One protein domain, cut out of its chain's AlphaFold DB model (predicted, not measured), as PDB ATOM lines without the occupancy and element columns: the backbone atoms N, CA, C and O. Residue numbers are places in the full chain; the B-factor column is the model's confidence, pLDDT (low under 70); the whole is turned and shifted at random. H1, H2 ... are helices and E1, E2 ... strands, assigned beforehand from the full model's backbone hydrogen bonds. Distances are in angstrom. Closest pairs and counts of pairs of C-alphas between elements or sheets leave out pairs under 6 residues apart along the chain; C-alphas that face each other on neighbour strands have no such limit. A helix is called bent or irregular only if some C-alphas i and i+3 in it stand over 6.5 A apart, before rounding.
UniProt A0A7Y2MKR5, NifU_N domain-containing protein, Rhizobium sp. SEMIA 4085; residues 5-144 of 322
ATOM      1  N   SER A   5     -15.601  29.567 -34.835       83.06
ATOM      2  CA  SER A   5     -15.275  29.697 -36.253       83.06
ATOM      3  C   SER A   5     -13.794  29.402 -36.508       83.06
ATOM      4  O   SER A   5     -12.931  29.688 -35.670       83.06
ATOM      5  N   GLU A   6     -13.480  28.882 -37.695       85.50
ATOM      6  CA  GLU A   6     -12.093  28.626 -38.111       85.50
ATOM      7  C   GLU A   6     -11.231  29.893 -38.057       85.50
ATOM      8  O   GLU A   6     -10.059  29.850 -37.686       85.50
ATOM      9  N   LYS A   7     -11.836  31.058 -38.312       83.75
ATOM     10  CA  LYS A   7     -11.175  32.357 -38.180       83.75
ATOM     11  C   LYS A   7     -10.743  32.641 -36.739       83.75
ATOM     12  O   LYS A   7      -9.609  33.054 -36.520       83.75
ATOM     13  N   ILE A   8     -11.610  32.392 -35.752       85.81
ATOM     14  CA  ILE A   8     -11.280  32.566 -34.326       85.81
ATOM     15  C   ILE A   8     -10.173  31.595 -33.919       85.81
ATOM     16  O   ILE A   8      -9.206  32.016 -33.286       85.81
ATOM     17  N   LYS A   9     -10.287  30.320 -34.310       88.12
ATOM     18  CA  LYS A   9      -9.267  29.300 -34.027       88.12
ATOM     19  C   LYS A   9      -7.912  29.710 -34.606       88.12
ATOM     20  O   LYS A   9      -6.924  29.748 -33.878       88.12
ATOM     21  N   GLY A  10      -7.874  30.103 -35.879       88.12
ATOM     22  CA  GLY A  10      -6.653  30.537 -36.554       88.12
ATOM     23  C   GLY A  10      -5.996  31.746 -35.884       88.12
ATOM     24  O   GLY A  10      -4.784  31.744 -35.674       88.12
ATOM     25  N   ARG A  11      -6.783  32.756 -35.487       87.56
ATOM     26  CA  ARG A  11      -6.262  33.926 -34.757       87.56
ATOM     27  C   ARG A  11      -5.766  33.577 -33.360       87.56
ATOM     28  O   ARG A  11      -4.769  34.134 -32.922       87.56
ATOM     29  N   PHE A  12      -6.437  32.661 -32.672       89.25
ATOM     30  CA  PHE A  12      -6.015  32.232 -31.346       89.25
ATOM     31  C   PHE A  12      -4.662  31.513 -31.380       89.25
ATOM     32  O   PHE A  12      -3.769  31.852 -30.608       89.25
ATOM     33  N   PHE A  13      -4.488  30.556 -32.296       89.75
ATOM     34  CA  PHE A  13      -3.229  29.815 -32.402       89.75
ATOM     35  C   PHE A  13      -2.072  30.678 -32.924       89.75
ATOM     36  O   PHE A  13      -0.931  30.465 -32.523       89.75
ATOM     37  N   ASN A  14      -2.368  31.690 -33.745       89.19
ATOM     38  CA  ASN A  14      -1.382  32.625 -34.293       89.19
ATOM     39  C   ASN A  14      -1.466  34.020 -33.653       89.19
ATOM     40  O   ASN A  14      -1.286  35.031 -34.334       89.19
ATOM     41  N   GLN A  15      -1.752  34.083 -32.350       86.88
ATOM     42  CA  GLN A  15      -1.843  35.347 -31.620       86.88
ATOM     43  C   GLN A  15      -0.512  36.114 -31.660       86.88
ATOM     44  O   GLN A  15       0.557  35.576 -31.351       86.88
ATOM     45  N   LYS A  16      -0.573  37.400 -32.001       87.31
ATOM     46  CA  LYS A  16       0.587  38.297 -31.986       87.31
ATOM     47  C   LYS A  16       0.566  39.141 -30.728       87.31
ATOM     48  O   LYS A  16      -0.434  39.200 -30.032       87.31
ATOM     49  N   ASN A  17       1.693  39.765 -30.397       90.06
ATOM     50  CA  ASN A  17       1.775  40.764 -29.321       90.06
ATOM     51  C   ASN A  17       1.368  40.287 -27.909       90.06
ATOM     52  O   ASN A  17       1.363  41.075 -26.971       90.06
ATOM     53  N   THR A  18       1.173  38.987 -27.704       91.19
ATOM     54  CA  THR A  18       0.991  38.412 -26.369       91.19
ATOM     55  C   THR A  18       2.284  38.509 -25.554       91.19
ATOM     56  O   THR A  18       3.395  38.361 -26.091       91.19
ATOM     57  N   GLY A  19       2.150  38.751 -24.252       89.19
ATOM     58  CA  GLY A  19       3.236  38.663 -23.277       89.19
ATOM     59  C   GLY A  19       3.381  39.911 -22.417       89.19
ATOM     60  O   GLY A  19       2.662  40.890 -22.585       89.19
ATOM     61  N   VAL A  20       4.336  39.863 -21.493       89.38
ATOM     62  CA  VAL A  20       4.658  40.979 -20.600       89.38
ATOM     63  C   VAL A  20       5.670  41.899 -21.270       89.38
ATOM     64  O   VAL A  20       6.599  41.432 -21.934       89.38
ATOM     65  N   ARG A  21       5.528  43.206 -21.060       85.50
ATOM     66  CA  ARG A  21       6.556  44.189 -21.388       85.50
ATOM     67  C   ARG A  21       6.988  44.920 -20.122       85.50
ATOM     68  O   ARG A  21       6.175  45.550 -19.458       85.50
ATOM     69  N   GLU A  22       8.282  44.855 -19.820       81.62
ATOM     70  CA  GLU A  22       8.850  45.447 -18.601       81.62
ATOM     71  C   GLU A  22       8.839  46.981 -18.630       81.62
ATOM     72  O   GLU A  22       8.611  47.617 -17.606       81.62
ATOM     73  N   THR A  23       9.051  47.587 -19.804       85.69
ATOM     74  CA  THR A  23       9.157  49.044 -19.973       85.69
ATOM     75  C   THR A  23       8.089  49.577 -20.926       85.69
ATOM     76  O   THR A  23       8.287  49.646 -22.142       85.69
ATOM     77  N   ALA A  24       6.928  49.958 -20.393       85.00
ATOM     78  CA  ALA A  24       5.875  50.628 -21.157       85.00
ATOM     79  C   ALA A  24       5.715  52.092 -20.721       85.00
ATOM     80  O   ALA A  24       5.881  52.426 -19.550       85.00
ATOM     81  N   SER A  25       5.373  52.966 -21.670       85.31
ATOM     82  CA  SER A  25       5.057  54.373 -21.387       85.31
ATOM     83  C   SER A  25       3.721  54.498 -20.654       85.31
ATOM     84  O   SER A  25       3.513  55.410 -19.857       85.31
ATOM     85  N   THR A  26       2.774  53.606 -20.948       85.38
ATOM     86  CA  THR A  26       1.431  53.621 -20.368       85.38
ATOM     87  C   THR A  26       0.916  52.201 -20.190       85.38
ATOM     88  O   THR A  26       1.121  51.338 -21.044       85.38
ATOM     89  N   TYR A  27       0.218  51.994 -19.076       87.31
ATOM     90  CA  TYR A  27      -0.469  50.756 -18.728       87.31
ATOM     91  C   TYR A  27      -1.966  51.038 -18.670       87.31
ATOM     92  O   TYR A  27      -2.382  52.043 -18.085       87.31
ATOM     93  N   SER A  28      -2.759  50.162 -19.278       86.75
ATOM     94  CA  SER A  28      -4.216  50.223 -19.248       86.75
ATOM     95  C   SER A  28      -4.767  48.884 -18.793       86.75
ATOM     96  O   SER A  28      -4.479  47.853 -19.390       86.75
ATOM     97  N   GLU A  29      -5.558  48.909 -17.728       86.69
ATOM     98  CA  GLU A  29      -6.127  47.725 -17.099       86.69
ATOM     99  C   GLU A  29      -7.653  47.787 -17.157       86.69
ATOM    100  O   GLU A  29      -8.265  48.741 -16.677       86.69
ATOM    101  N   VAL A  30      -8.288  46.745 -17.686       86.00
ATOM    102  CA  VAL A  30      -9.748  46.622 -17.753       86.00
ATOM    103  C   VAL A  30     -10.168  45.230 -17.317       86.00
ATOM    104  O   VAL A  30      -9.527  44.237 -17.637       86.00
ATOM    105  N   GLY A  31     -11.269  45.143 -16.578       84.19
ATOM    106  CA  GLY A  31     -11.807  43.874 -16.117       84.19
ATOM    107  C   GLY A  31     -13.319  43.913 -16.085       84.19
ATOM    108  O   GLY A  31     -13.911  44.956 -15.821       84.19
ATOM    109  N   ALA A  32     -13.927  42.765 -16.354       80.81
ATOM    110  CA  ALA A  32     -15.366  42.568 -16.270       80.81
ATOM    111  C   ALA A  32     -15.650  41.608 -15.120       80.81
ATOM    112  O   ALA A  32     -15.081  40.522 -15.124       80.81
ATOM    113  N   ILE A  33     -16.523  41.953 -14.166       77.00
ATOM    114  CA  ILE A  33     -16.886  41.039 -13.061       77.00
ATOM    115  C   ILE A  33     -17.859  39.959 -13.525       77.00
ATOM    116  O   ILE A  33     -17.617  38.792 -13.242       77.00
ATOM    117  N   ALA A  34     -18.901  40.335 -14.279       75.38
ATOM    118  CA  ALA A  34     -19.877  39.393 -14.855       75.38
ATOM    119  C   ALA A  34     -19.170  38.253 -15.605       75.38
ATOM    120  O   ALA A  34     -19.480  37.073 -15.479       75.38
ATOM    121  N   CYS A  35     -18.146  38.680 -16.336       77.12
ATOM    122  CA  CYS A  35     -16.996  37.925 -16.746       77.12
ATOM    123  C   CYS A  35     -16.327  37.169 -15.594       77.12
ATOM    124  O   CYS A  35     -16.623  36.016 -15.295       77.12
ATOM    125  N   GLY A  36     -15.339  37.845 -15.021       80.00
ATOM    126  CA  GLY A  36     -14.101  37.387 -14.401       80.00
ATOM    127  C   GLY A  36     -12.924  37.386 -15.393       80.00
ATOM    128  O   GLY A  36     -11.910  36.744 -15.131       80.00
ATOM    129  N   SER A  37     -13.059  38.044 -16.553       85.62
ATOM    130  CA  SER A  37     -11.953  38.320 -17.477       85.62
ATOM    131  C   SER A  37     -11.259  39.632 -17.124       85.62
ATOM    132  O   SER A  37     -11.889  40.582 -16.655       85.62
ATOM    133  N   ALA A  38      -9.963  39.685 -17.397       88.06
ATOM    134  CA  ALA A  38      -9.111  40.843 -17.174       88.06
ATOM    135  C   ALA A  38      -8.193  41.015 -18.383       88.06
ATOM    136  O   ALA A  38      -7.737  40.014 -18.933       88.06
ATOM    137  N   LEU A  39      -7.943  42.259 -18.769       90.00
ATOM    138  CA  LEU A  39      -7.073  42.671 -19.861       90.00
ATOM    139  C   LEU A  39      -6.133  43.765 -19.354       90.00
ATOM    140  O   LEU A  39      -6.576  44.748 -18.763       90.00
ATOM    141  N   GLU A  40      -4.849  43.602 -19.633       90.06
ATOM    142  CA  GLU A  40      -3.810  44.597 -19.420       90.06
ATOM    143  C   GLU A  40      -3.122  44.888 -20.759       90.06
ATOM    144  O   GLU A  40      -2.581  43.980 -21.394       90.06
ATOM    145  N   LEU A  41      -3.150  46.153 -21.183       90.44
ATOM    146  CA  LEU A  41      -2.417  46.657 -22.344       90.44
ATOM    147  C   LEU A  41      -1.189  47.438 -21.876       90.44
ATOM    148  O   LEU A  41      -1.292  48.364 -21.068       90.44
ATOM    149  N   MET A  42      -0.034  47.095 -22.436       92.31
ATOM    150  CA  MET A  42       1.262  47.709 -22.160       92.31
ATOM    151  C   MET A  42       1.753  48.404 -23.426       92.31
ATOM    152  O   MET A  42       2.228  47.758 -24.365       92.31
ATOM    153  N   ILE A  43       1.641  49.732 -23.454       90.44
ATOM    154  CA  ILE A  43       1.859  50.530 -24.665       90.44
ATOM    155  C   ILE A  43       3.090  51.417 -24.516       90.44
ATOM    156  O   ILE A  43       3.295  52.079 -23.498       90.44
ATOM    157  N   THR A  44       3.911  51.454 -25.562       90.56
ATOM    158  CA  THR A  44       5.024  52.399 -25.697       90.56
ATOM    159  C   THR A  44       4.682  53.441 -26.742       90.56
ATOM    160  O   THR A  44       4.424  53.106 -27.899       90.56
ATOM    161  N   VAL A  45       4.688  54.700 -26.316       89.94
ATOM    162  CA  VAL A  45       4.346  55.856 -27.146       89.94
ATOM    163  C   VAL A  45       5.597  56.697 -27.363       89.94
ATOM    164  O   VAL A  45       6.342  56.945 -26.413       89.94
ATOM    165  N   ASP A  46       5.812  57.126 -28.604       88.31
ATOM    166  CA  ASP A  46       6.803  58.141 -28.948       88.31
ATOM    167  C   ASP A  46       6.350  59.502 -28.387       88.31
ATOM    168  O   ASP A  46       5.273  59.975 -28.766       88.31
ATOM    169  N   PRO A  47       7.128  60.152 -27.504       85.62
ATOM    170  CA  PRO A  47       6.738  61.430 -26.916       85.62
ATOM    171  C   PRO A  47       6.668  62.580 -27.931       85.62
ATOM    172  O   PRO A  47       5.990  63.566 -27.664       85.62
ATOM    173  N   VAL A  48       7.353  62.481 -29.076       85.62
ATOM    174  CA  VAL A  48       7.393  63.537 -30.098       85.62
ATOM    175  C   VAL A  48       6.291  63.332 -31.132       85.62
ATOM    176  O   VAL A  48       5.575  64.270 -31.475       85.62
ATOM    177  N   ALA A  49       6.144  62.106 -31.633       83.94
ATOM    178  CA  ALA A  49       5.173  61.797 -32.683       83.94
ATOM    179  C   ALA A  49       3.769  61.448 -32.151       83.94
ATOM    180  O   ALA A  49       2.846  61.270 -32.946       83.94
ATOM    181  N   GLU A  50       3.608  61.281 -30.831       86.06
ATOM    182  CA  GLU A  50       2.427  60.679 -30.186       86.06
ATOM    183  C   GLU A  50       2.007  59.331 -30.812       86.06
ATOM    184  O   GLU A  50       0.840  58.927 -30.747       86.06
ATOM    185  N   ALA A  51       2.953  58.631 -31.442       88.44
ATOM    186  CA  ALA A  51       2.721  57.392 -32.171       88.44
ATOM    187  C   ALA A  51       2.968  56.176 -31.277       88.44
ATOM    188  O   ALA A  51       3.904  56.149 -30.479       88.44
ATOM    189  N   ILE A  52       2.141  55.144 -31.424       89.56
ATOM    190  CA  ILE A  52       2.304  53.878 -30.712       89.56
ATOM    191  C   ILE A  52       3.388  53.061 -31.420       89.56
ATOM    192  O   ILE A  52       3.181  52.565 -32.526       89.56
ATOM    193  N   ILE A  53       4.550  52.915 -30.785       88.00
ATOM    194  CA  ILE A  53       5.712  52.210 -31.352       88.00
ATOM    195  C   ILE A  53       5.572  50.702 -31.150       88.00
ATOM    196  O   ILE A  53       5.871  49.902 -32.033       88.00
ATOM    197  N   ALA A  54       5.156  50.312 -29.949       80.06
ATOM    198  CA  ALA A  54       5.060  48.922 -29.555       80.06
ATOM    199  C   ALA A  54       3.910  48.737 -28.582       80.06
ATOM    200  O   ALA A  54       3.677  49.568 -27.700       80.06
ATOM    201  N   GLU A  55       3.252  47.598 -28.715       86.31
ATOM    202  CA  GLU A  55       2.209  47.173 -27.807       86.31
ATOM    203  C   GLU A  55       2.389  45.690 -27.467       86.31
ATOM    204  O   GLU A  55       2.839  44.886 -28.297       86.31
ATOM    205  N   LYS A  56       2.120  45.367 -26.201       92.31
ATOM    206  CA  LYS A  56       1.967  44.008 -25.697       92.31
ATOM    207  C   LYS A  56       0.709  43.936 -24.843       92.31
ATOM    208  O   LYS A  56       0.432  44.881 -24.104       92.31
ATOM    209  N   PHE A  57       0.029  42.795 -24.854       93.00
ATOM    210  CA  PHE A  57      -1.116  42.565 -23.978       93.00
ATOM    211  C   PHE A  57      -1.010  41.267 -23.181       93.00
ATOM    212  O   PHE A  57      -0.395  40.275 -23.590       93.00
ATOM    213  N   GLN A  58      -1.691  41.276 -22.040       91.44
ATOM    214  CA  GLN A  58      -2.013  40.100 -21.250       91.44
ATOM    215  C   GLN A  58      -3.507  40.081 -20.981       91.44
ATOM    216  O   GLN A  58      -4.086  41.071 -20.551       91.44
ATOM    217  N   THR A  59      -4.142  38.940 -21.204       90.50
ATOM    218  CA  THR A  59      -5.546  38.756 -20.849       90.50
ATOM    219  C   THR A  59      -5.753  37.397 -20.227       90.50
ATOM    220  O   THR A  59      -5.048  36.435 -20.528       90.50
ATOM    221  N   LEU A  60      -6.758  37.314 -19.366       85.75
ATOM    222  CA  LEU A  60      -7.118  36.092 -18.678       85.75
ATOM    223  C   LEU A  60      -8.476  35.577 -19.159       85.75
ATOM    224  O   LEU A  60      -9.446  36.327 -19.316       85.75
ATOM    225  N   ARG A  61      -8.537  34.248 -19.298       84.06
ATOM    226  CA  ARG A  61      -9.745  33.412 -19.294       84.06
ATOM    227  C   ARG A  61     -10.620  33.391 -20.556       84.06
ATOM    228  O   ARG A  61     -11.003  32.306 -20.970       84.06
ATOM    229  N   CYS A  62     -10.974  34.529 -21.156       85.50
ATOM    230  CA  CYS A  62     -11.924  34.551 -22.284       85.50
ATOM    231  C   CYS A  62     -11.215  34.439 -23.646       85.50
ATOM    232  O   CYS A  62     -10.449  35.331 -24.009       85.50
ATOM    233  N   LEU A  63     -11.528  33.402 -24.438       86.69
ATOM    234  CA  LEU A  63     -10.956  33.205 -25.781       86.69
ATOM    235  C   LEU A  63     -11.219  34.400 -26.710       86.69
ATOM    236  O   LEU A  63     -10.307  34.901 -27.364       86.69
ATOM    237  N   TYR A  64     -12.456  34.899 -26.721       85.88
ATOM    238  CA  TYR A  64     -12.833  36.063 -27.524       85.88
ATOM    239  C   TYR A  64     -12.061  37.320 -27.117       85.88
ATOM    240  O   TYR A  64     -11.702  38.110 -27.984       85.88
ATOM    241  N   ALA A  65     -11.766  37.491 -25.823       86.06
ATOM    242  CA  ALA A  65     -10.952  38.609 -25.351       86.06
ATOM    243  C   ALA A  65      -9.501  38.498 -25.841       86.06
ATOM    244  O   ALA A  65      -8.930  39.505 -26.243       86.06
ATOM    245  N   ILE A  66      -8.928  37.288 -25.863       89.19
ATOM    246  CA  ILE A  66      -7.576  37.025 -26.388       89.19
ATOM    247  C   ILE A  66      -7.494  37.404 -27.861       89.19
ATOM    248  O   ILE A  66      -6.690  38.256 -28.235       89.19
ATOM    249  N   VAL A  67      -8.376  36.832 -28.683       89.19
ATOM    250  CA  VAL A  67      -8.387  37.089 -30.128       89.19
ATOM    251  C   VAL A  67      -8.600  38.576 -30.415       89.19
ATOM    252  O   VAL A  67      -7.872  39.165 -31.207       89.19
ATOM    253  N   ARG A  68      -9.545  39.220 -29.723       86.88
ATOM    254  CA  ARG A  68      -9.813  40.656 -29.887       86.88
ATOM    255  C   ARG A  68      -8.649  41.545 -29.487       86.88
ATOM    256  O   ARG A  68      -8.398  42.529 -30.172       86.88
ATOM    257  N   SER A  69      -7.972  41.218 -28.394       89.31
ATOM    258  CA  SER A  69      -6.827  41.999 -27.921       89.31
ATOM    259  C   SER A  69      -5.648  41.860 -28.881       89.31
ATOM    260  O   SER A  69      -5.008  42.859 -29.180       89.31
ATOM    261  N   SER A  70      -5.443  40.672 -29.463       90.06
ATOM    262  CA  SER A  70      -4.454  40.465 -30.528       90.06
ATOM    263  C   SER A  70      -4.754  41.291 -31.778       90.06
ATOM    264  O   SER A  70      -3.854  41.937 -32.304       90.06
ATOM    265  N   GLU A  71      -6.003  41.317 -32.254       88.88
ATOM    266  CA  GLU A  71      -6.358  42.160 -33.407       88.88
ATOM    267  C   GLU A  71      -6.191  43.647 -33.084       88.88
ATOM    268  O   GLU A  71      -5.649  44.408 -33.881       88.88
ATOM    269  N   LEU A  72      -6.639  44.070 -31.900       89.19
ATOM    270  CA  LEU A  72      -6.511  45.449 -31.452       89.19
ATOM    271  C   LEU A  72      -5.045  45.890 -31.392       89.19
ATOM    272  O   LEU A  72      -4.729  46.968 -31.888       89.19
ATOM    273  N   ALA A  73      -4.173  45.055 -30.825       90.31
ATOM    274  CA  ALA A  73      -2.734  45.270 -30.750       90.31
ATOM    275  C   ALA A  73      -2.128  45.534 -32.132       90.31
ATOM    276  O   ALA A  73      -1.442  46.535 -32.335       90.31
ATOM    277  N   GLU A  74      -2.437  44.681 -33.110       90.06
ATOM    278  CA  GLU A  74      -1.975  44.862 -34.489       90.06
ATOM    279  C   GLU A  74      -2.512  46.156 -35.119       90.06
ATOM    280  O   GLU A  74      -1.795  46.824 -35.862       90.06
ATOM    281  N   LEU A  75      -3.753  46.538 -34.806       88.56
ATOM    282  CA  LEU A  75      -4.405  47.720 -35.375       88.56
ATOM    283  C   LEU A  75      -3.864  49.048 -34.836       88.56
ATOM    284  O   LEU A  75      -3.896  50.045 -35.560       88.56
ATOM    285  N   ILE A  76      -3.431  49.095 -33.574       89.88
ATOM    286  CA  ILE A  76      -2.986  50.339 -32.923       89.88
ATOM    287  C   ILE A  76      -1.498  50.624 -33.118       89.88
ATOM    288  O   ILE A  76      -1.102  51.787 -33.036       89.88
ATOM    289  N   ILE A  77      -0.679  49.609 -33.403       90.19
ATOM    290  CA  ILE A  77       0.749  49.804 -33.681       90.19
ATOM    291  C   ILE A  77       0.918  50.688 -34.926       90.19
ATOM    292  O   ILE A  77       0.328  50.450 -35.976       90.19
ATOM    293  N   GLY A  78       1.722  51.744 -34.797       87.88
ATOM    294  CA  GLY A  78       1.971  52.734 -35.846       87.88
ATOM    295  C   GLY A  78       0.914  53.838 -35.965       87.88
ATOM    296  O   GLY A  78       1.112  54.770 -36.743       87.88
ATOM    297  N   LYS A  79      -0.187  53.780 -35.200       89.50
ATOM    298  CA  LYS A  79      -1.180  54.865 -35.133       89.50
ATOM    299  C   LYS A  79      -0.817  55.883 -34.059       89.50
ATOM    300  O   LYS A  79      -0.187  55.552 -33.055       89.50
ATOM    301  N   ILE A  80      -1.274  57.122 -34.238       91.44
ATOM    302  CA  ILE A  80      -1.236  58.114 -33.158       91.44
ATOM    303  C   ILE A  80      -2.262  57.755 -32.080       91.44
ATOM    304  O   ILE A  80      -3.330  57.215 -32.382       91.44
ATOM    305  N   VAL A  81      -1.987  58.094 -30.819       86.56
ATOM    306  CA  VAL A  81      -2.878  57.761 -29.686       86.56
ATOM    307  C   VAL A  81      -4.320  58.235 -29.931       86.56
ATOM    308  O   VAL A  81      -5.275  57.524 -29.629       86.56
ATOM    309  N   ASN A  82      -4.501  59.410 -30.543       85.44
ATOM    310  CA  ASN A  82      -5.826  59.944 -30.871       85.44
ATOM    311  C   ASN A  82      -6.593  59.117 -31.914       85.44
ATOM    312  O   ASN A  82      -7.819  59.076 -31.871       85.44
ATOM    313  N   GLU A  83      -5.901  58.460 -32.843       86.44
ATOM    314  CA  GLU A  83      -6.527  57.555 -33.810       86.44
ATOM    315  C   GLU A  83      -6.886  56.220 -33.166       86.44
ATOM    316  O   GLU A  83      -7.966  55.692 -33.429       86.44
ATOM    317  N   ALA A  84      -6.029  55.703 -32.283       86.50
ATOM    318  CA  ALA A  84      -6.325  54.495 -31.517       86.50
ATOM    319  C   ALA A  84      -7.602  54.655 -30.668       86.50
ATOM    320  O   ALA A  84      -8.394  53.724 -30.557       86.50
ATOM    321  N   LEU A  85      -7.863  55.861 -30.147       84.88
ATOM    322  CA  LEU A  85      -9.092  56.192 -29.412       84.88
ATOM    323  C   LEU A  85     -10.364  56.226 -30.279       84.88
ATOM    324  O   LEU A  85     -11.467  56.181 -29.737       84.88
ATOM    325  N   ARG A  86     -10.239  56.321 -31.610       84.69
ATOM    326  CA  ARG A  86     -11.385  56.317 -32.543       84.69
ATOM    327  C   ARG A  86     -11.826  54.913 -32.945       84.69
ATOM    328  O   ARG A  86     -12.889  54.767 -33.542       84.69
ATOM    329  N   ILE A  87     -11.021  53.892 -32.657       83.81
ATOM    330  CA  ILE A  87     -11.374  52.494 -32.913       83.81
ATOM    331  C   ILE A  87     -12.606  52.173 -32.085       83.81
ATOM    332  O   ILE A  87     -12.541  52.288 -30.875       83.81
ATOM    333  N   THR A  88     -13.718  51.778 -32.700       81.88
ATOM    334  CA  THR A  88     -14.956  51.462 -31.974       81.88
ATOM    335  C   THR A  88     -15.088  49.965 -31.721       81.88
ATOM    336  O   THR A  88     -14.525  49.140 -32.443       81.88
ATOM    337  N   ASN A  89     -15.908  49.588 -30.734       79.50
ATOM    338  CA  ASN A  89     -16.222  48.177 -30.507       79.50
ATOM    339  C   ASN A  89     -16.886  47.523 -31.736       79.50
ATOM    340  O   ASN A  89     -16.588  46.381 -32.052       79.50
ATOM    341  N   GLN A  90     -17.716  48.260 -32.485       78.31
ATOM    342  CA  GLN A  90     -18.312  47.779 -33.741       78.31
ATOM    343  C   GLN A  90     -17.267  47.536 -34.837       78.31
ATOM    344  O   GLN A  90     -17.376  46.571 -35.590       78.31
ATOM    345  N   TYR A  91     -16.243  48.393 -34.921       80.38
ATOM    346  CA  TYR A  91     -15.143  48.198 -35.862       80.38
ATOM    347  C   TYR A  91     -14.366  46.929 -35.532       80.38
ATOM    348  O   TYR A  91     -14.150  46.099 -36.411       80.38
ATOM    349  N   LEU A  92     -14.021  46.745 -34.251       79.81
ATOM    350  CA  LEU A  92     -13.415  45.505 -33.788       79.81
ATOM    351  C   LEU A  92     -14.341  44.329 -34.081       79.81
ATOM    352  O   LEU A  92     -13.849  43.331 -34.596       79.81
ATOM    353  N   ALA A  93     -15.653  44.471 -33.834       76.88
ATOM    354  CA  ALA A  93     -16.685  43.470 -34.090       76.88
ATOM    355  C   ALA A  93     -16.600  42.847 -35.471       76.88
ATOM    356  O   ALA A  93     -16.434  41.630 -35.538       76.88
ATOM    357  N   GLY A  94     -16.560  43.678 -36.511       75.62
ATOM    358  CA  GLY A  94     -16.499  43.240 -37.906       75.62
ATOM    359  C   GLY A  94     -15.254  42.436 -38.309       75.62
ATOM    360  O   GLY A  94     -15.254  41.812 -39.366       75.62
ATOM    361  N   PHE A  95     -14.184  42.392 -37.500       74.56
ATOM    362  CA  PHE A  95     -13.049  41.494 -37.783       74.56
ATOM    363  C   PHE A  95     -13.383  40.022 -37.564       74.56
ATOM    364  O   PHE A  95     -12.725  39.154 -38.138       74.56
ATOM    365  N   LEU A  96     -14.388  39.730 -36.745       73.50
ATOM    366  CA  LEU A  96     -14.844  38.376 -36.474       73.50
ATOM    367  C   LEU A  96     -16.212  38.207 -37.129       73.50
ATOM    368  O   LEU A  96     -17.097  39.026 -36.916       73.50
ATOM    369  N   ASP A  97     -16.371  37.155 -37.932       66.12
ATOM    370  CA  ASP A  97     -17.567  36.986 -38.772       66.12
ATOM    371  C   ASP A  97     -18.833  36.740 -37.940       66.12
ATOM    372  O   ASP A  97     -19.931  37.011 -38.404       66.12
ATOM    373  N   PHE A  98     -18.675  36.246 -36.707       68.62
ATOM    374  CA  PHE A  98     -19.766  36.016 -35.770       68.62
ATOM    375  C   PHE A  98     -19.260  36.064 -34.323       68.62
ATOM    376  O   PHE A  98     -18.260  35.417 -33.990       68.62
ATOM    377  N   LEU A  99     -19.959  36.802 -33.454       73.31
ATOM    378  CA  LEU A  99     -19.837  36.662 -32.002       73.31
ATOM    379  C   LEU A  99     -21.207  36.364 -31.392       73.31
ATOM    380  O   LEU A  99     -22.147  37.124 -31.631       73.31
ATOM    381  N   PRO A 100     -21.303  35.326 -30.549       76.62
ATOM    382  CA  PRO A 100     -22.472  35.111 -29.714       76.62
ATOM    383  C   PRO A 100     -22.774  36.332 -28.821       76.62
ATOM    384  O   PRO A 100     -21.835  36.923 -28.271       76.62
ATOM    385  N   PRO A 101     -24.055  36.691 -28.613       74.62
ATOM    386  CA  PRO A 101     -24.492  37.753 -27.699       74.62
ATOM    387  C   PRO A 101     -23.827  37.709 -26.319       74.62
ATOM    388  O   PRO A 101     -23.434  38.734 -25.758       74.62
ATOM    389  N   GLU A 102     -23.644  36.506 -25.786       73.75
ATOM    390  CA  GLU A 102     -23.143  36.267 -24.438       73.75
ATOM    391  C   GLU A 102     -21.674  36.677 -24.298       73.75
ATOM    392  O   GLU A 102     -21.237  37.026 -23.206       73.75
ATOM    393  N   THR A 103     -20.901  36.678 -25.390       76.75
ATOM    394  CA  THR A 103     -19.453  36.957 -25.382       76.75
ATOM    395  C   THR A 103     -19.128  38.394 -25.791       76.75
ATOM    396  O   THR A 103     -17.963  38.806 -25.796       76.75
ATOM    397  N   MET A 104     -20.157  39.207 -26.051       77.62
ATOM    398  CA  MET A 104     -20.009  40.597 -26.481       77.62
ATOM    399  C   MET A 104     -19.331  41.478 -25.432       77.62
ATOM    400  O   MET A 104     -18.573  42.379 -25.796       77.62
ATOM    401  N   HIS A 105     -19.484  41.181 -24.141       76.81
ATOM    402  CA  HIS A 105     -18.732  41.874 -23.091       76.81
ATOM    403  C   HIS A 105     -17.212  41.642 -23.221       76.81
ATOM    404  O   HIS A 105     -16.439  42.577 -23.034       76.81
ATOM    405  N   CYS A 106     -16.756  40.450 -23.639       79.19
ATOM    406  CA  CYS A 106     -15.331  40.201 -23.885       79.19
ATOM    407  C   CYS A 106     -14.812  41.039 -25.061       79.19
ATOM    408  O   CYS A 106     -13.649  41.436 -25.062       79.19
ATOM    409  N   SER A 107     -15.663  41.328 -26.054       76.12
ATOM    410  CA  SER A 107     -15.290  42.196 -27.177       76.12
ATOM    411  C   SER A 107     -15.129  43.659 -26.764       76.12
ATOM    412  O   SER A 107     -14.181  44.314 -27.193       76.12
ATOM    413  N   ALA A 108     -15.994  44.133 -25.863       80.44
ATOM    414  CA  ALA A 108     -15.979  45.505 -25.374       80.44
ATOM    415  C   ALA A 108     -14.738  45.830 -24.525       80.44
ATOM    416  O   ALA A 108     -14.353  46.996 -24.448       80.44
ATOM    417  N   MET A 109     -14.073  44.825 -23.938       84.19
ATOM    418  CA  MET A 109     -12.875  45.039 -23.113       84.19
ATOM    419  C   MET A 109     -11.724  45.698 -23.872       84.19
ATOM    420  O   MET A 109     -11.108  46.612 -23.334       84.19
ATOM    421  N   GLY A 110     -11.445  45.270 -25.107       81.69
ATOM    422  CA  GLY A 110     -10.344  45.841 -25.889       81.69
ATOM    423  C   GLY A 110     -10.553  47.335 -26.146       81.69
ATOM    424  O   GLY A 110      -9.657  48.148 -25.933       81.69
ATOM    425  N   TYR A 111     -11.776  47.711 -26.516       81.81
ATOM    426  CA  TYR A 111     -12.146  49.113 -26.704       81.81
ATOM    427  C   TYR A 111     -12.129  49.919 -25.394       81.81
ATOM    428  O   TYR A 111     -11.617  51.035 -25.348       81.81
ATOM    429  N   ALA A 112     -12.645  49.362 -24.298       82.88
ATOM    430  CA  ALA A 112     -12.570  50.015 -22.992       82.88
ATOM    431  C   ALA A 112     -11.108  50.233 -22.546       82.88
ATOM    432  O   ALA A 112     -10.786  51.242 -21.907       82.88
ATOM    433  N   ALA A 113     -10.203  49.325 -22.925       84.12
ATOM    434  CA  ALA A 113      -8.786  49.442 -22.623       84.12
ATOM    435  C   ALA A 113      -8.101  50.536 -23.452       84.12
ATOM    436  O   ALA A 113      -7.248  51.240 -22.909       84.12
ATOM    437  N   THR A 114      -8.500  50.770 -24.709       83.31
ATOM    438  CA  THR A 114      -7.995  51.935 -25.459       83.31
ATOM    439  C   THR A 114      -8.506  53.253 -24.893       83.31
ATOM    440  O   THR A 114      -7.715  54.183 -24.748       83.31
ATOM    441  N   ALA A 115      -9.782  53.343 -24.504       81.00
ATOM    442  CA  ALA A 115     -10.343  54.548 -23.878       81.00
ATOM    443  C   ALA A 115      -9.564  54.952 -22.610       81.00
ATOM    444  O   ALA A 115      -9.204  56.119 -22.423       81.00
ATOM    445  N   SER A 116      -9.196  53.954 -21.809       77.69
ATOM    446  CA  SER A 116      -8.463  54.139 -20.555       77.69
ATOM    447  C   SER A 116      -7.019  54.647 -20.744       77.69
ATOM    448  O   SER A 116      -6.427  55.137 -19.783       77.69
ATOM    449  N   LEU A 117      -6.454  54.638 -21.964       75.69
ATOM    450  CA  LEU A 117      -5.081  55.104 -22.235       75.69
ATOM    451  C   LEU A 117      -4.847  56.583 -21.912       75.69
ATOM    452  O   LEU A 117      -3.764  56.945 -21.464       75.69
ATOM    453  N   ARG A 118      -5.847  57.445 -22.130       71.06
ATOM    454  CA  ARG A 118      -5.774  58.877 -21.774       71.06
ATOM    455  C   ARG A 118      -6.522  59.201 -20.478       71.06
ATOM    456  O   ARG A 118      -6.867  60.358 -20.257       71.06
ATOM    457  N   GLY A 119      -6.835  58.193 -19.660       62.59
ATOM    458  CA  GLY A 119      -7.711  58.368 -18.499       62.59
ATOM    459  C   GLY A 119      -9.110  58.862 -18.882       62.59
ATOM    460  O   GLY A 119      -9.773  59.499 -18.069       62.59
ATOM    461  N   ARG A 120      -9.544  58.623 -20.130       58.44
ATOM    462  CA  ARG A 120     -10.927  58.879 -20.530       58.44
ATOM    463  C   ARG A 120     -11.766  57.735 -19.995       58.44
ATOM    464  O   ARG A 120     -11.467  56.570 -20.259       58.44
ATOM    465  N   GLU A 121     -12.807  58.076 -19.250       52.75
ATOM    466  CA  GLU A 121     -13.778  57.079 -18.838       52.75
ATOM    467  C   GLU A 121     -14.498  56.549 -20.081       52.75
ATOM    468  O   GLU A 121     -14.800  57.289 -21.022       52.75
ATOM    469  N   TYR A 122     -14.728  55.240 -20.102       61.81
ATOM    470  CA  TYR A 122     -15.592  54.618 -21.088       61.81
ATOM    471  C   TYR A 122     -16.990  55.247 -20.975       61.81
ATOM    472  O   TYR A 122     -17.667  55.093 -19.958       61.81
ATOM    473  N   VAL A 123     -17.400  55.999 -22.000       52.62
ATOM    474  CA  VAL A 123     -18.731  56.610 -22.076       52.62
ATOM    475  C   VAL A 123     -19.653  55.653 -22.823       52.62
ATOM    476  O   VAL A 123     -19.404  55.306 -23.978       52.62
ATOM    477  N   GLU A 124     -20.702  55.206 -22.138       55.81
ATOM    478  CA  GLU A 124     -21.711  54.289 -22.661       55.81
ATOM    479  C   GLU A 124     -22.400  54.847 -23.909       55.81
ATOM    480  O   GLU A 124     -23.007  55.917 -23.875       55.81
ATOM    481  N   ASN A 125     -22.417  54.064 -24.988       52.62
ATOM    482  CA  ASN A 125     -23.415  54.227 -26.042       52.62
ATOM    483  C   ASN A 125     -24.636  53.386 -25.669       52.62
ATOM    484  O   ASN A 125     -24.843  52.301 -26.212       52.62
ATOM    485  N   ARG A 126     -25.407  53.881 -24.699       55.69
ATOM    486  CA  ARG A 126     -26.615  53.221 -24.205       55.69
ATOM    487  C   ARG A 126     -27.622  53.076 -25.339       55.69
ATOM    488  O   ARG A 126     -28.023  54.066 -25.956       55.69
ATOM    489  N   LYS A 127     -28.075  51.853 -25.582       54.84
ATOM    490  CA  LYS A 127     -29.278  51.594 -26.375       54.84
ATOM    491  C   LYS A 127     -30.280  50.928 -25.437       54.84
ATOM    492  O   LYS A 127     -29.901  50.161 -24.565       54.84
ATOM    493  N   ALA A 128     -31.555  51.291 -25.519       54.44
ATOM    494  CA  ALA A 128     -32.556  50.769 -24.588       54.44
ATOM    495  C   ALA A 128     -32.556  49.220 -24.597       54.44
ATOM    496  O   ALA A 128     -32.754  48.620 -25.651       54.44
ATOM    497  N   GLY A 129     -32.297  48.584 -23.446       65.38
ATOM    498  CA  GLY A 129     -32.205  47.124 -23.317       65.38
ATOM    499  C   GLY A 129     -31.750  46.650 -21.929       65.38
ATOM    500  O   GLY A 129     -31.303  47.452 -21.106       65.38
ATOM    501  N   ALA A 130     -31.881  45.345 -21.663       71.81
ATOM    502  CA  ALA A 130     -31.375  44.713 -20.442       71.81
ATOM    503  C   ALA A 130     -29.838  44.630 -20.458       71.81
ATOM    504  O   ALA A 130     -29.227  44.429 -21.509       71.81
ATOM    505  N   PHE A 131     -29.200  44.790 -19.295       71.12
ATOM    506  CA  PHE A 131     -27.742  44.733 -19.182       71.12
ATOM    507  C   PHE A 131     -27.227  43.293 -19.230       71.12
ATOM    508  O   PHE A 131     -27.653  42.453 -18.441       71.12
ATOM    509  N   VAL A 132     -26.230  43.054 -20.083       74.94
ATOM    510  CA  VAL A 132     -25.415  41.830 -20.085       74.94
ATOM    511  C   VAL A 132     -24.150  42.025 -19.239       74.94
ATOM    512  O   VAL A 132     -23.714  41.109 -18.547       74.94
ATOM    513  N   CYS A 133     -23.565  43.227 -19.243       75.25
ATOM    514  CA  CYS A 133     -22.471  43.607 -18.347       75.25
ATOM    515  C   CYS A 133     -22.523  45.113 -18.058       75.25
ATOM    516  O   CYS A 133     -22.276  45.902 -18.974       75.25
ATOM    517  N   LYS A 134     -22.803  45.532 -16.811       72.81
ATOM    518  CA  LYS A 134     -22.865  46.968 -16.477       72.81
ATOM    519  C   LYS A 134     -21.469  47.581 -16.451       72.81
ATOM    520  O   LYS A 134     -21.275  48.654 -17.003       72.81
ATOM    521  N   GLY A 135     -20.475  46.872 -15.905       71.38
ATOM    522  CA  GLY A 135     -19.088  47.355 -15.839       71.38
ATOM    523  C   GLY A 135     -18.448  47.717 -17.192       71.38
ATOM    524  O   GLY A 135     -17.538  48.541 -17.230       71.38
ATOM    525  N   LEU A 136     -18.930  47.137 -18.299       74.50
ATOM    526  CA  LEU A 136     -18.508  47.468 -19.669       74.50
ATOM    527  C   LEU A 136     -19.619  48.113 -20.512       74.50
ATOM    528  O   LEU A 136     -19.447  48.236 -21.722       74.50
ATOM    529  N   GLY A 137     -20.757  48.471 -19.909       73.44
ATOM    530  CA  GLY A 137     -21.896  49.085 -20.598       73.44
ATOM    531  C   GLY A 137     -22.449  48.274 -21.770       73.44
ATOM    532  O   GLY A 137     -22.882  48.847 -22.767       73.44
ATOM    533  N   VAL A 138     -22.399  46.941 -21.695       76.00
ATOM    534  CA  VAL A 138     -22.938  46.070 -22.745       76.00
ATOM    535  C   VAL A 138     -24.370  45.697 -22.389       76.00
ATOM    536  O   VAL A 138     -24.605  44.921 -21.460       76.00
ATOM    537  N   ASP A 139     -25.316  46.255 -23.139       80.12
ATOM    538  CA  ASP A 139     -26.747  45.960 -23.073       80.12
ATOM    539  C   ASP A 139     -27.238  45.227 -24.339       80.12
ATOM    540  O   ASP A 139     -26.530  45.127 -25.347       80.12
ATOM    541  N   GLU A 140     -28.459  44.692 -24.296       79.00
ATOM    542  CA  GLU A 140     -29.080  44.044 -25.458       79.00
ATOM    543  C   GLU A 140     -29.154  44.950 -26.693       79.00
ATOM    544  O   GLU A 140     -29.046  44.465 -27.818       79.00
ATOM    545  N   GLY A 141     -29.337  46.259 -26.522       77.88
ATOM    546  CA  GLY A 141     -29.401  47.204 -27.632       77.88
ATOM    547  C   GLY A 141     -28.045  47.378 -28.324       77.88
ATOM    548  O   GLY A 141     -27.979  47.469 -29.553       77.88
ATOM    549  N   VAL A 142     -26.954  47.372 -27.555       76.62
ATOM    550  CA  VAL A 142     -25.574  47.340 -28.045       76.62
ATOM    551  C   VAL A 142     -25.335  46.052 -28.822       76.62
ATOM    552  O   VAL A 142     -24.805  46.120 -29.927       76.62
ATOM    553  N   ILE A 143     -25.776  44.906 -28.298       79.12
ATOM    554  CA  ILE A 143     -25.649  43.603 -28.966       79.12
ATOM    555  C   ILE A 143     -26.428  43.581 -30.288       79.12
ATOM    556  O   ILE A 143     -25.852  43.265 -31.326       79.12
ATOM    557  N   ARG A 144     -27.708  43.979 -30.280       76.94
ATOM    558  CA  ARG A 144     -28.555  44.051 -31.489       76.94
ATOM    559  C   ARG A 144     -28.008  45.023 -32.534       76.94
ATOM    560  O   ARG A 144     -28.220  44.836 -33.725       76.94
TER     561      ARG A 144
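What this domain is: This is residues 5 to 144 of the 322 residues of the protein "NifU_N domain-containing protein" of Rhizobium sp. SEMIA 4085 (UniProt A0A7Y2MKR5). A twisted sheet of three antiparallel strands, E1 to E3, has one face covered by two longer helices, H2 and H5, which run side by side. H1 lies across H2, the short H4 packs on H5 on the side away from the sheet, and a small group of E4 and H6 sits at one end of the body, by the first residues of H5. The printed part has 140 residues with six named helices and four named strands, in the order H1 E1 E2 E3 H2 H3 H4 H5 E4 H6; the sheet's order is E1 - E2 - E3, and the class is mixed, helices and strands. The whole is compact, with a radius of gyration of the C-alphas of 14.4 A and spans of 44 by 32 by 24 A.

Where its parts are: H1, residues 6 to 13, begins at C-alpha 6 (-12.093, 28.626, -38.111) and is 10.6 A long. E1, residues 26 to 32, measures 20.5 A, E2, residues 37 to 45, 25.8 A, and E3, residues 52 to 60, 23.5 A. H2, residues 63 to 76, begins at C-alpha 63 (-10.956, 33.205, -25.781) and is 20.2 A long. H3, residues 81 to 84, and H4, residues 89 to 93, are short. H5, residues 101 to 118, is the longest helix at 28.8 A; it has a kink of 26 degrees near residue 111, and it is irregular, with C-alphas 102 and 105 7.3 A apart. E4 is residues 131 to 133, and H6, residues 140 to 144, ends at C-alpha 144 (-28.555, 44.051, -31.489).

How they stand to each other: E1, E2 and E3 form a meander, each strand the antiparallel neighbour of the one before; E1 and E2 are a hairpin, and so are E2 and E3. N 28 and O 41 are 2.9 A apart between E1 and E2, and N 42 and O 56 are 2.8 A apart between E2 and E3, both within hydrogen-bond range. The sheet is twisted, with C-alphas up to 4.4 A off its best plane. H2 and H5 are on the same face, giving two layers, helices on one face of a sheet. H2 is over E3 at a height over the sheet of 8.7 A, and H5 is over E1 and E2 at 8.4 A; both run along the strands. They touch, H5 with residues 103 to 110 alone, closest at the C-alphas of Ala 65 and Cys 106, 4.9 A, and run the same way at an only just steep tilt of 36 degrees. H2 is the hub, touching three helices. H1 touches it about perpendicular, at 79 degrees, the closest C-alphas being those of Phe 12 and Val 67, 5.5 A. H4 touches H5 at the C-alphas of Asn 89 and Tyr 111, 5.7 A, and only just touches H2, with 3 pairs of C-alphas within 8 A. H3 is close to H2 but not clearly touching, with the C-alphas of Ile 76 and Ala 84 5.5 A apart. E4 pairs with no named strand, but its residues pair antiparallel with residues 138 to 139. H6 is close to H5 but not clearly touching, with the C-alphas of Pro 101 and Ile 143 6.1 A apart. Every O i to N i+4 pair is within hydrogen-bond range in H1, H2, H4 and H6, against 8 of 14 in H5; H3 is too short for such a pair.

The domain as a whole: The C-alphas farthest apart, those of Val 48 and Ala 130, are 44.2 A apart. The printed part has no cut. The links from H1 to E1 and from H5 to E4 are long, 12 residues each. The mean pLDDT of the printed part is 81.3; residues 97 to 98 and 119 to 129 are under 70.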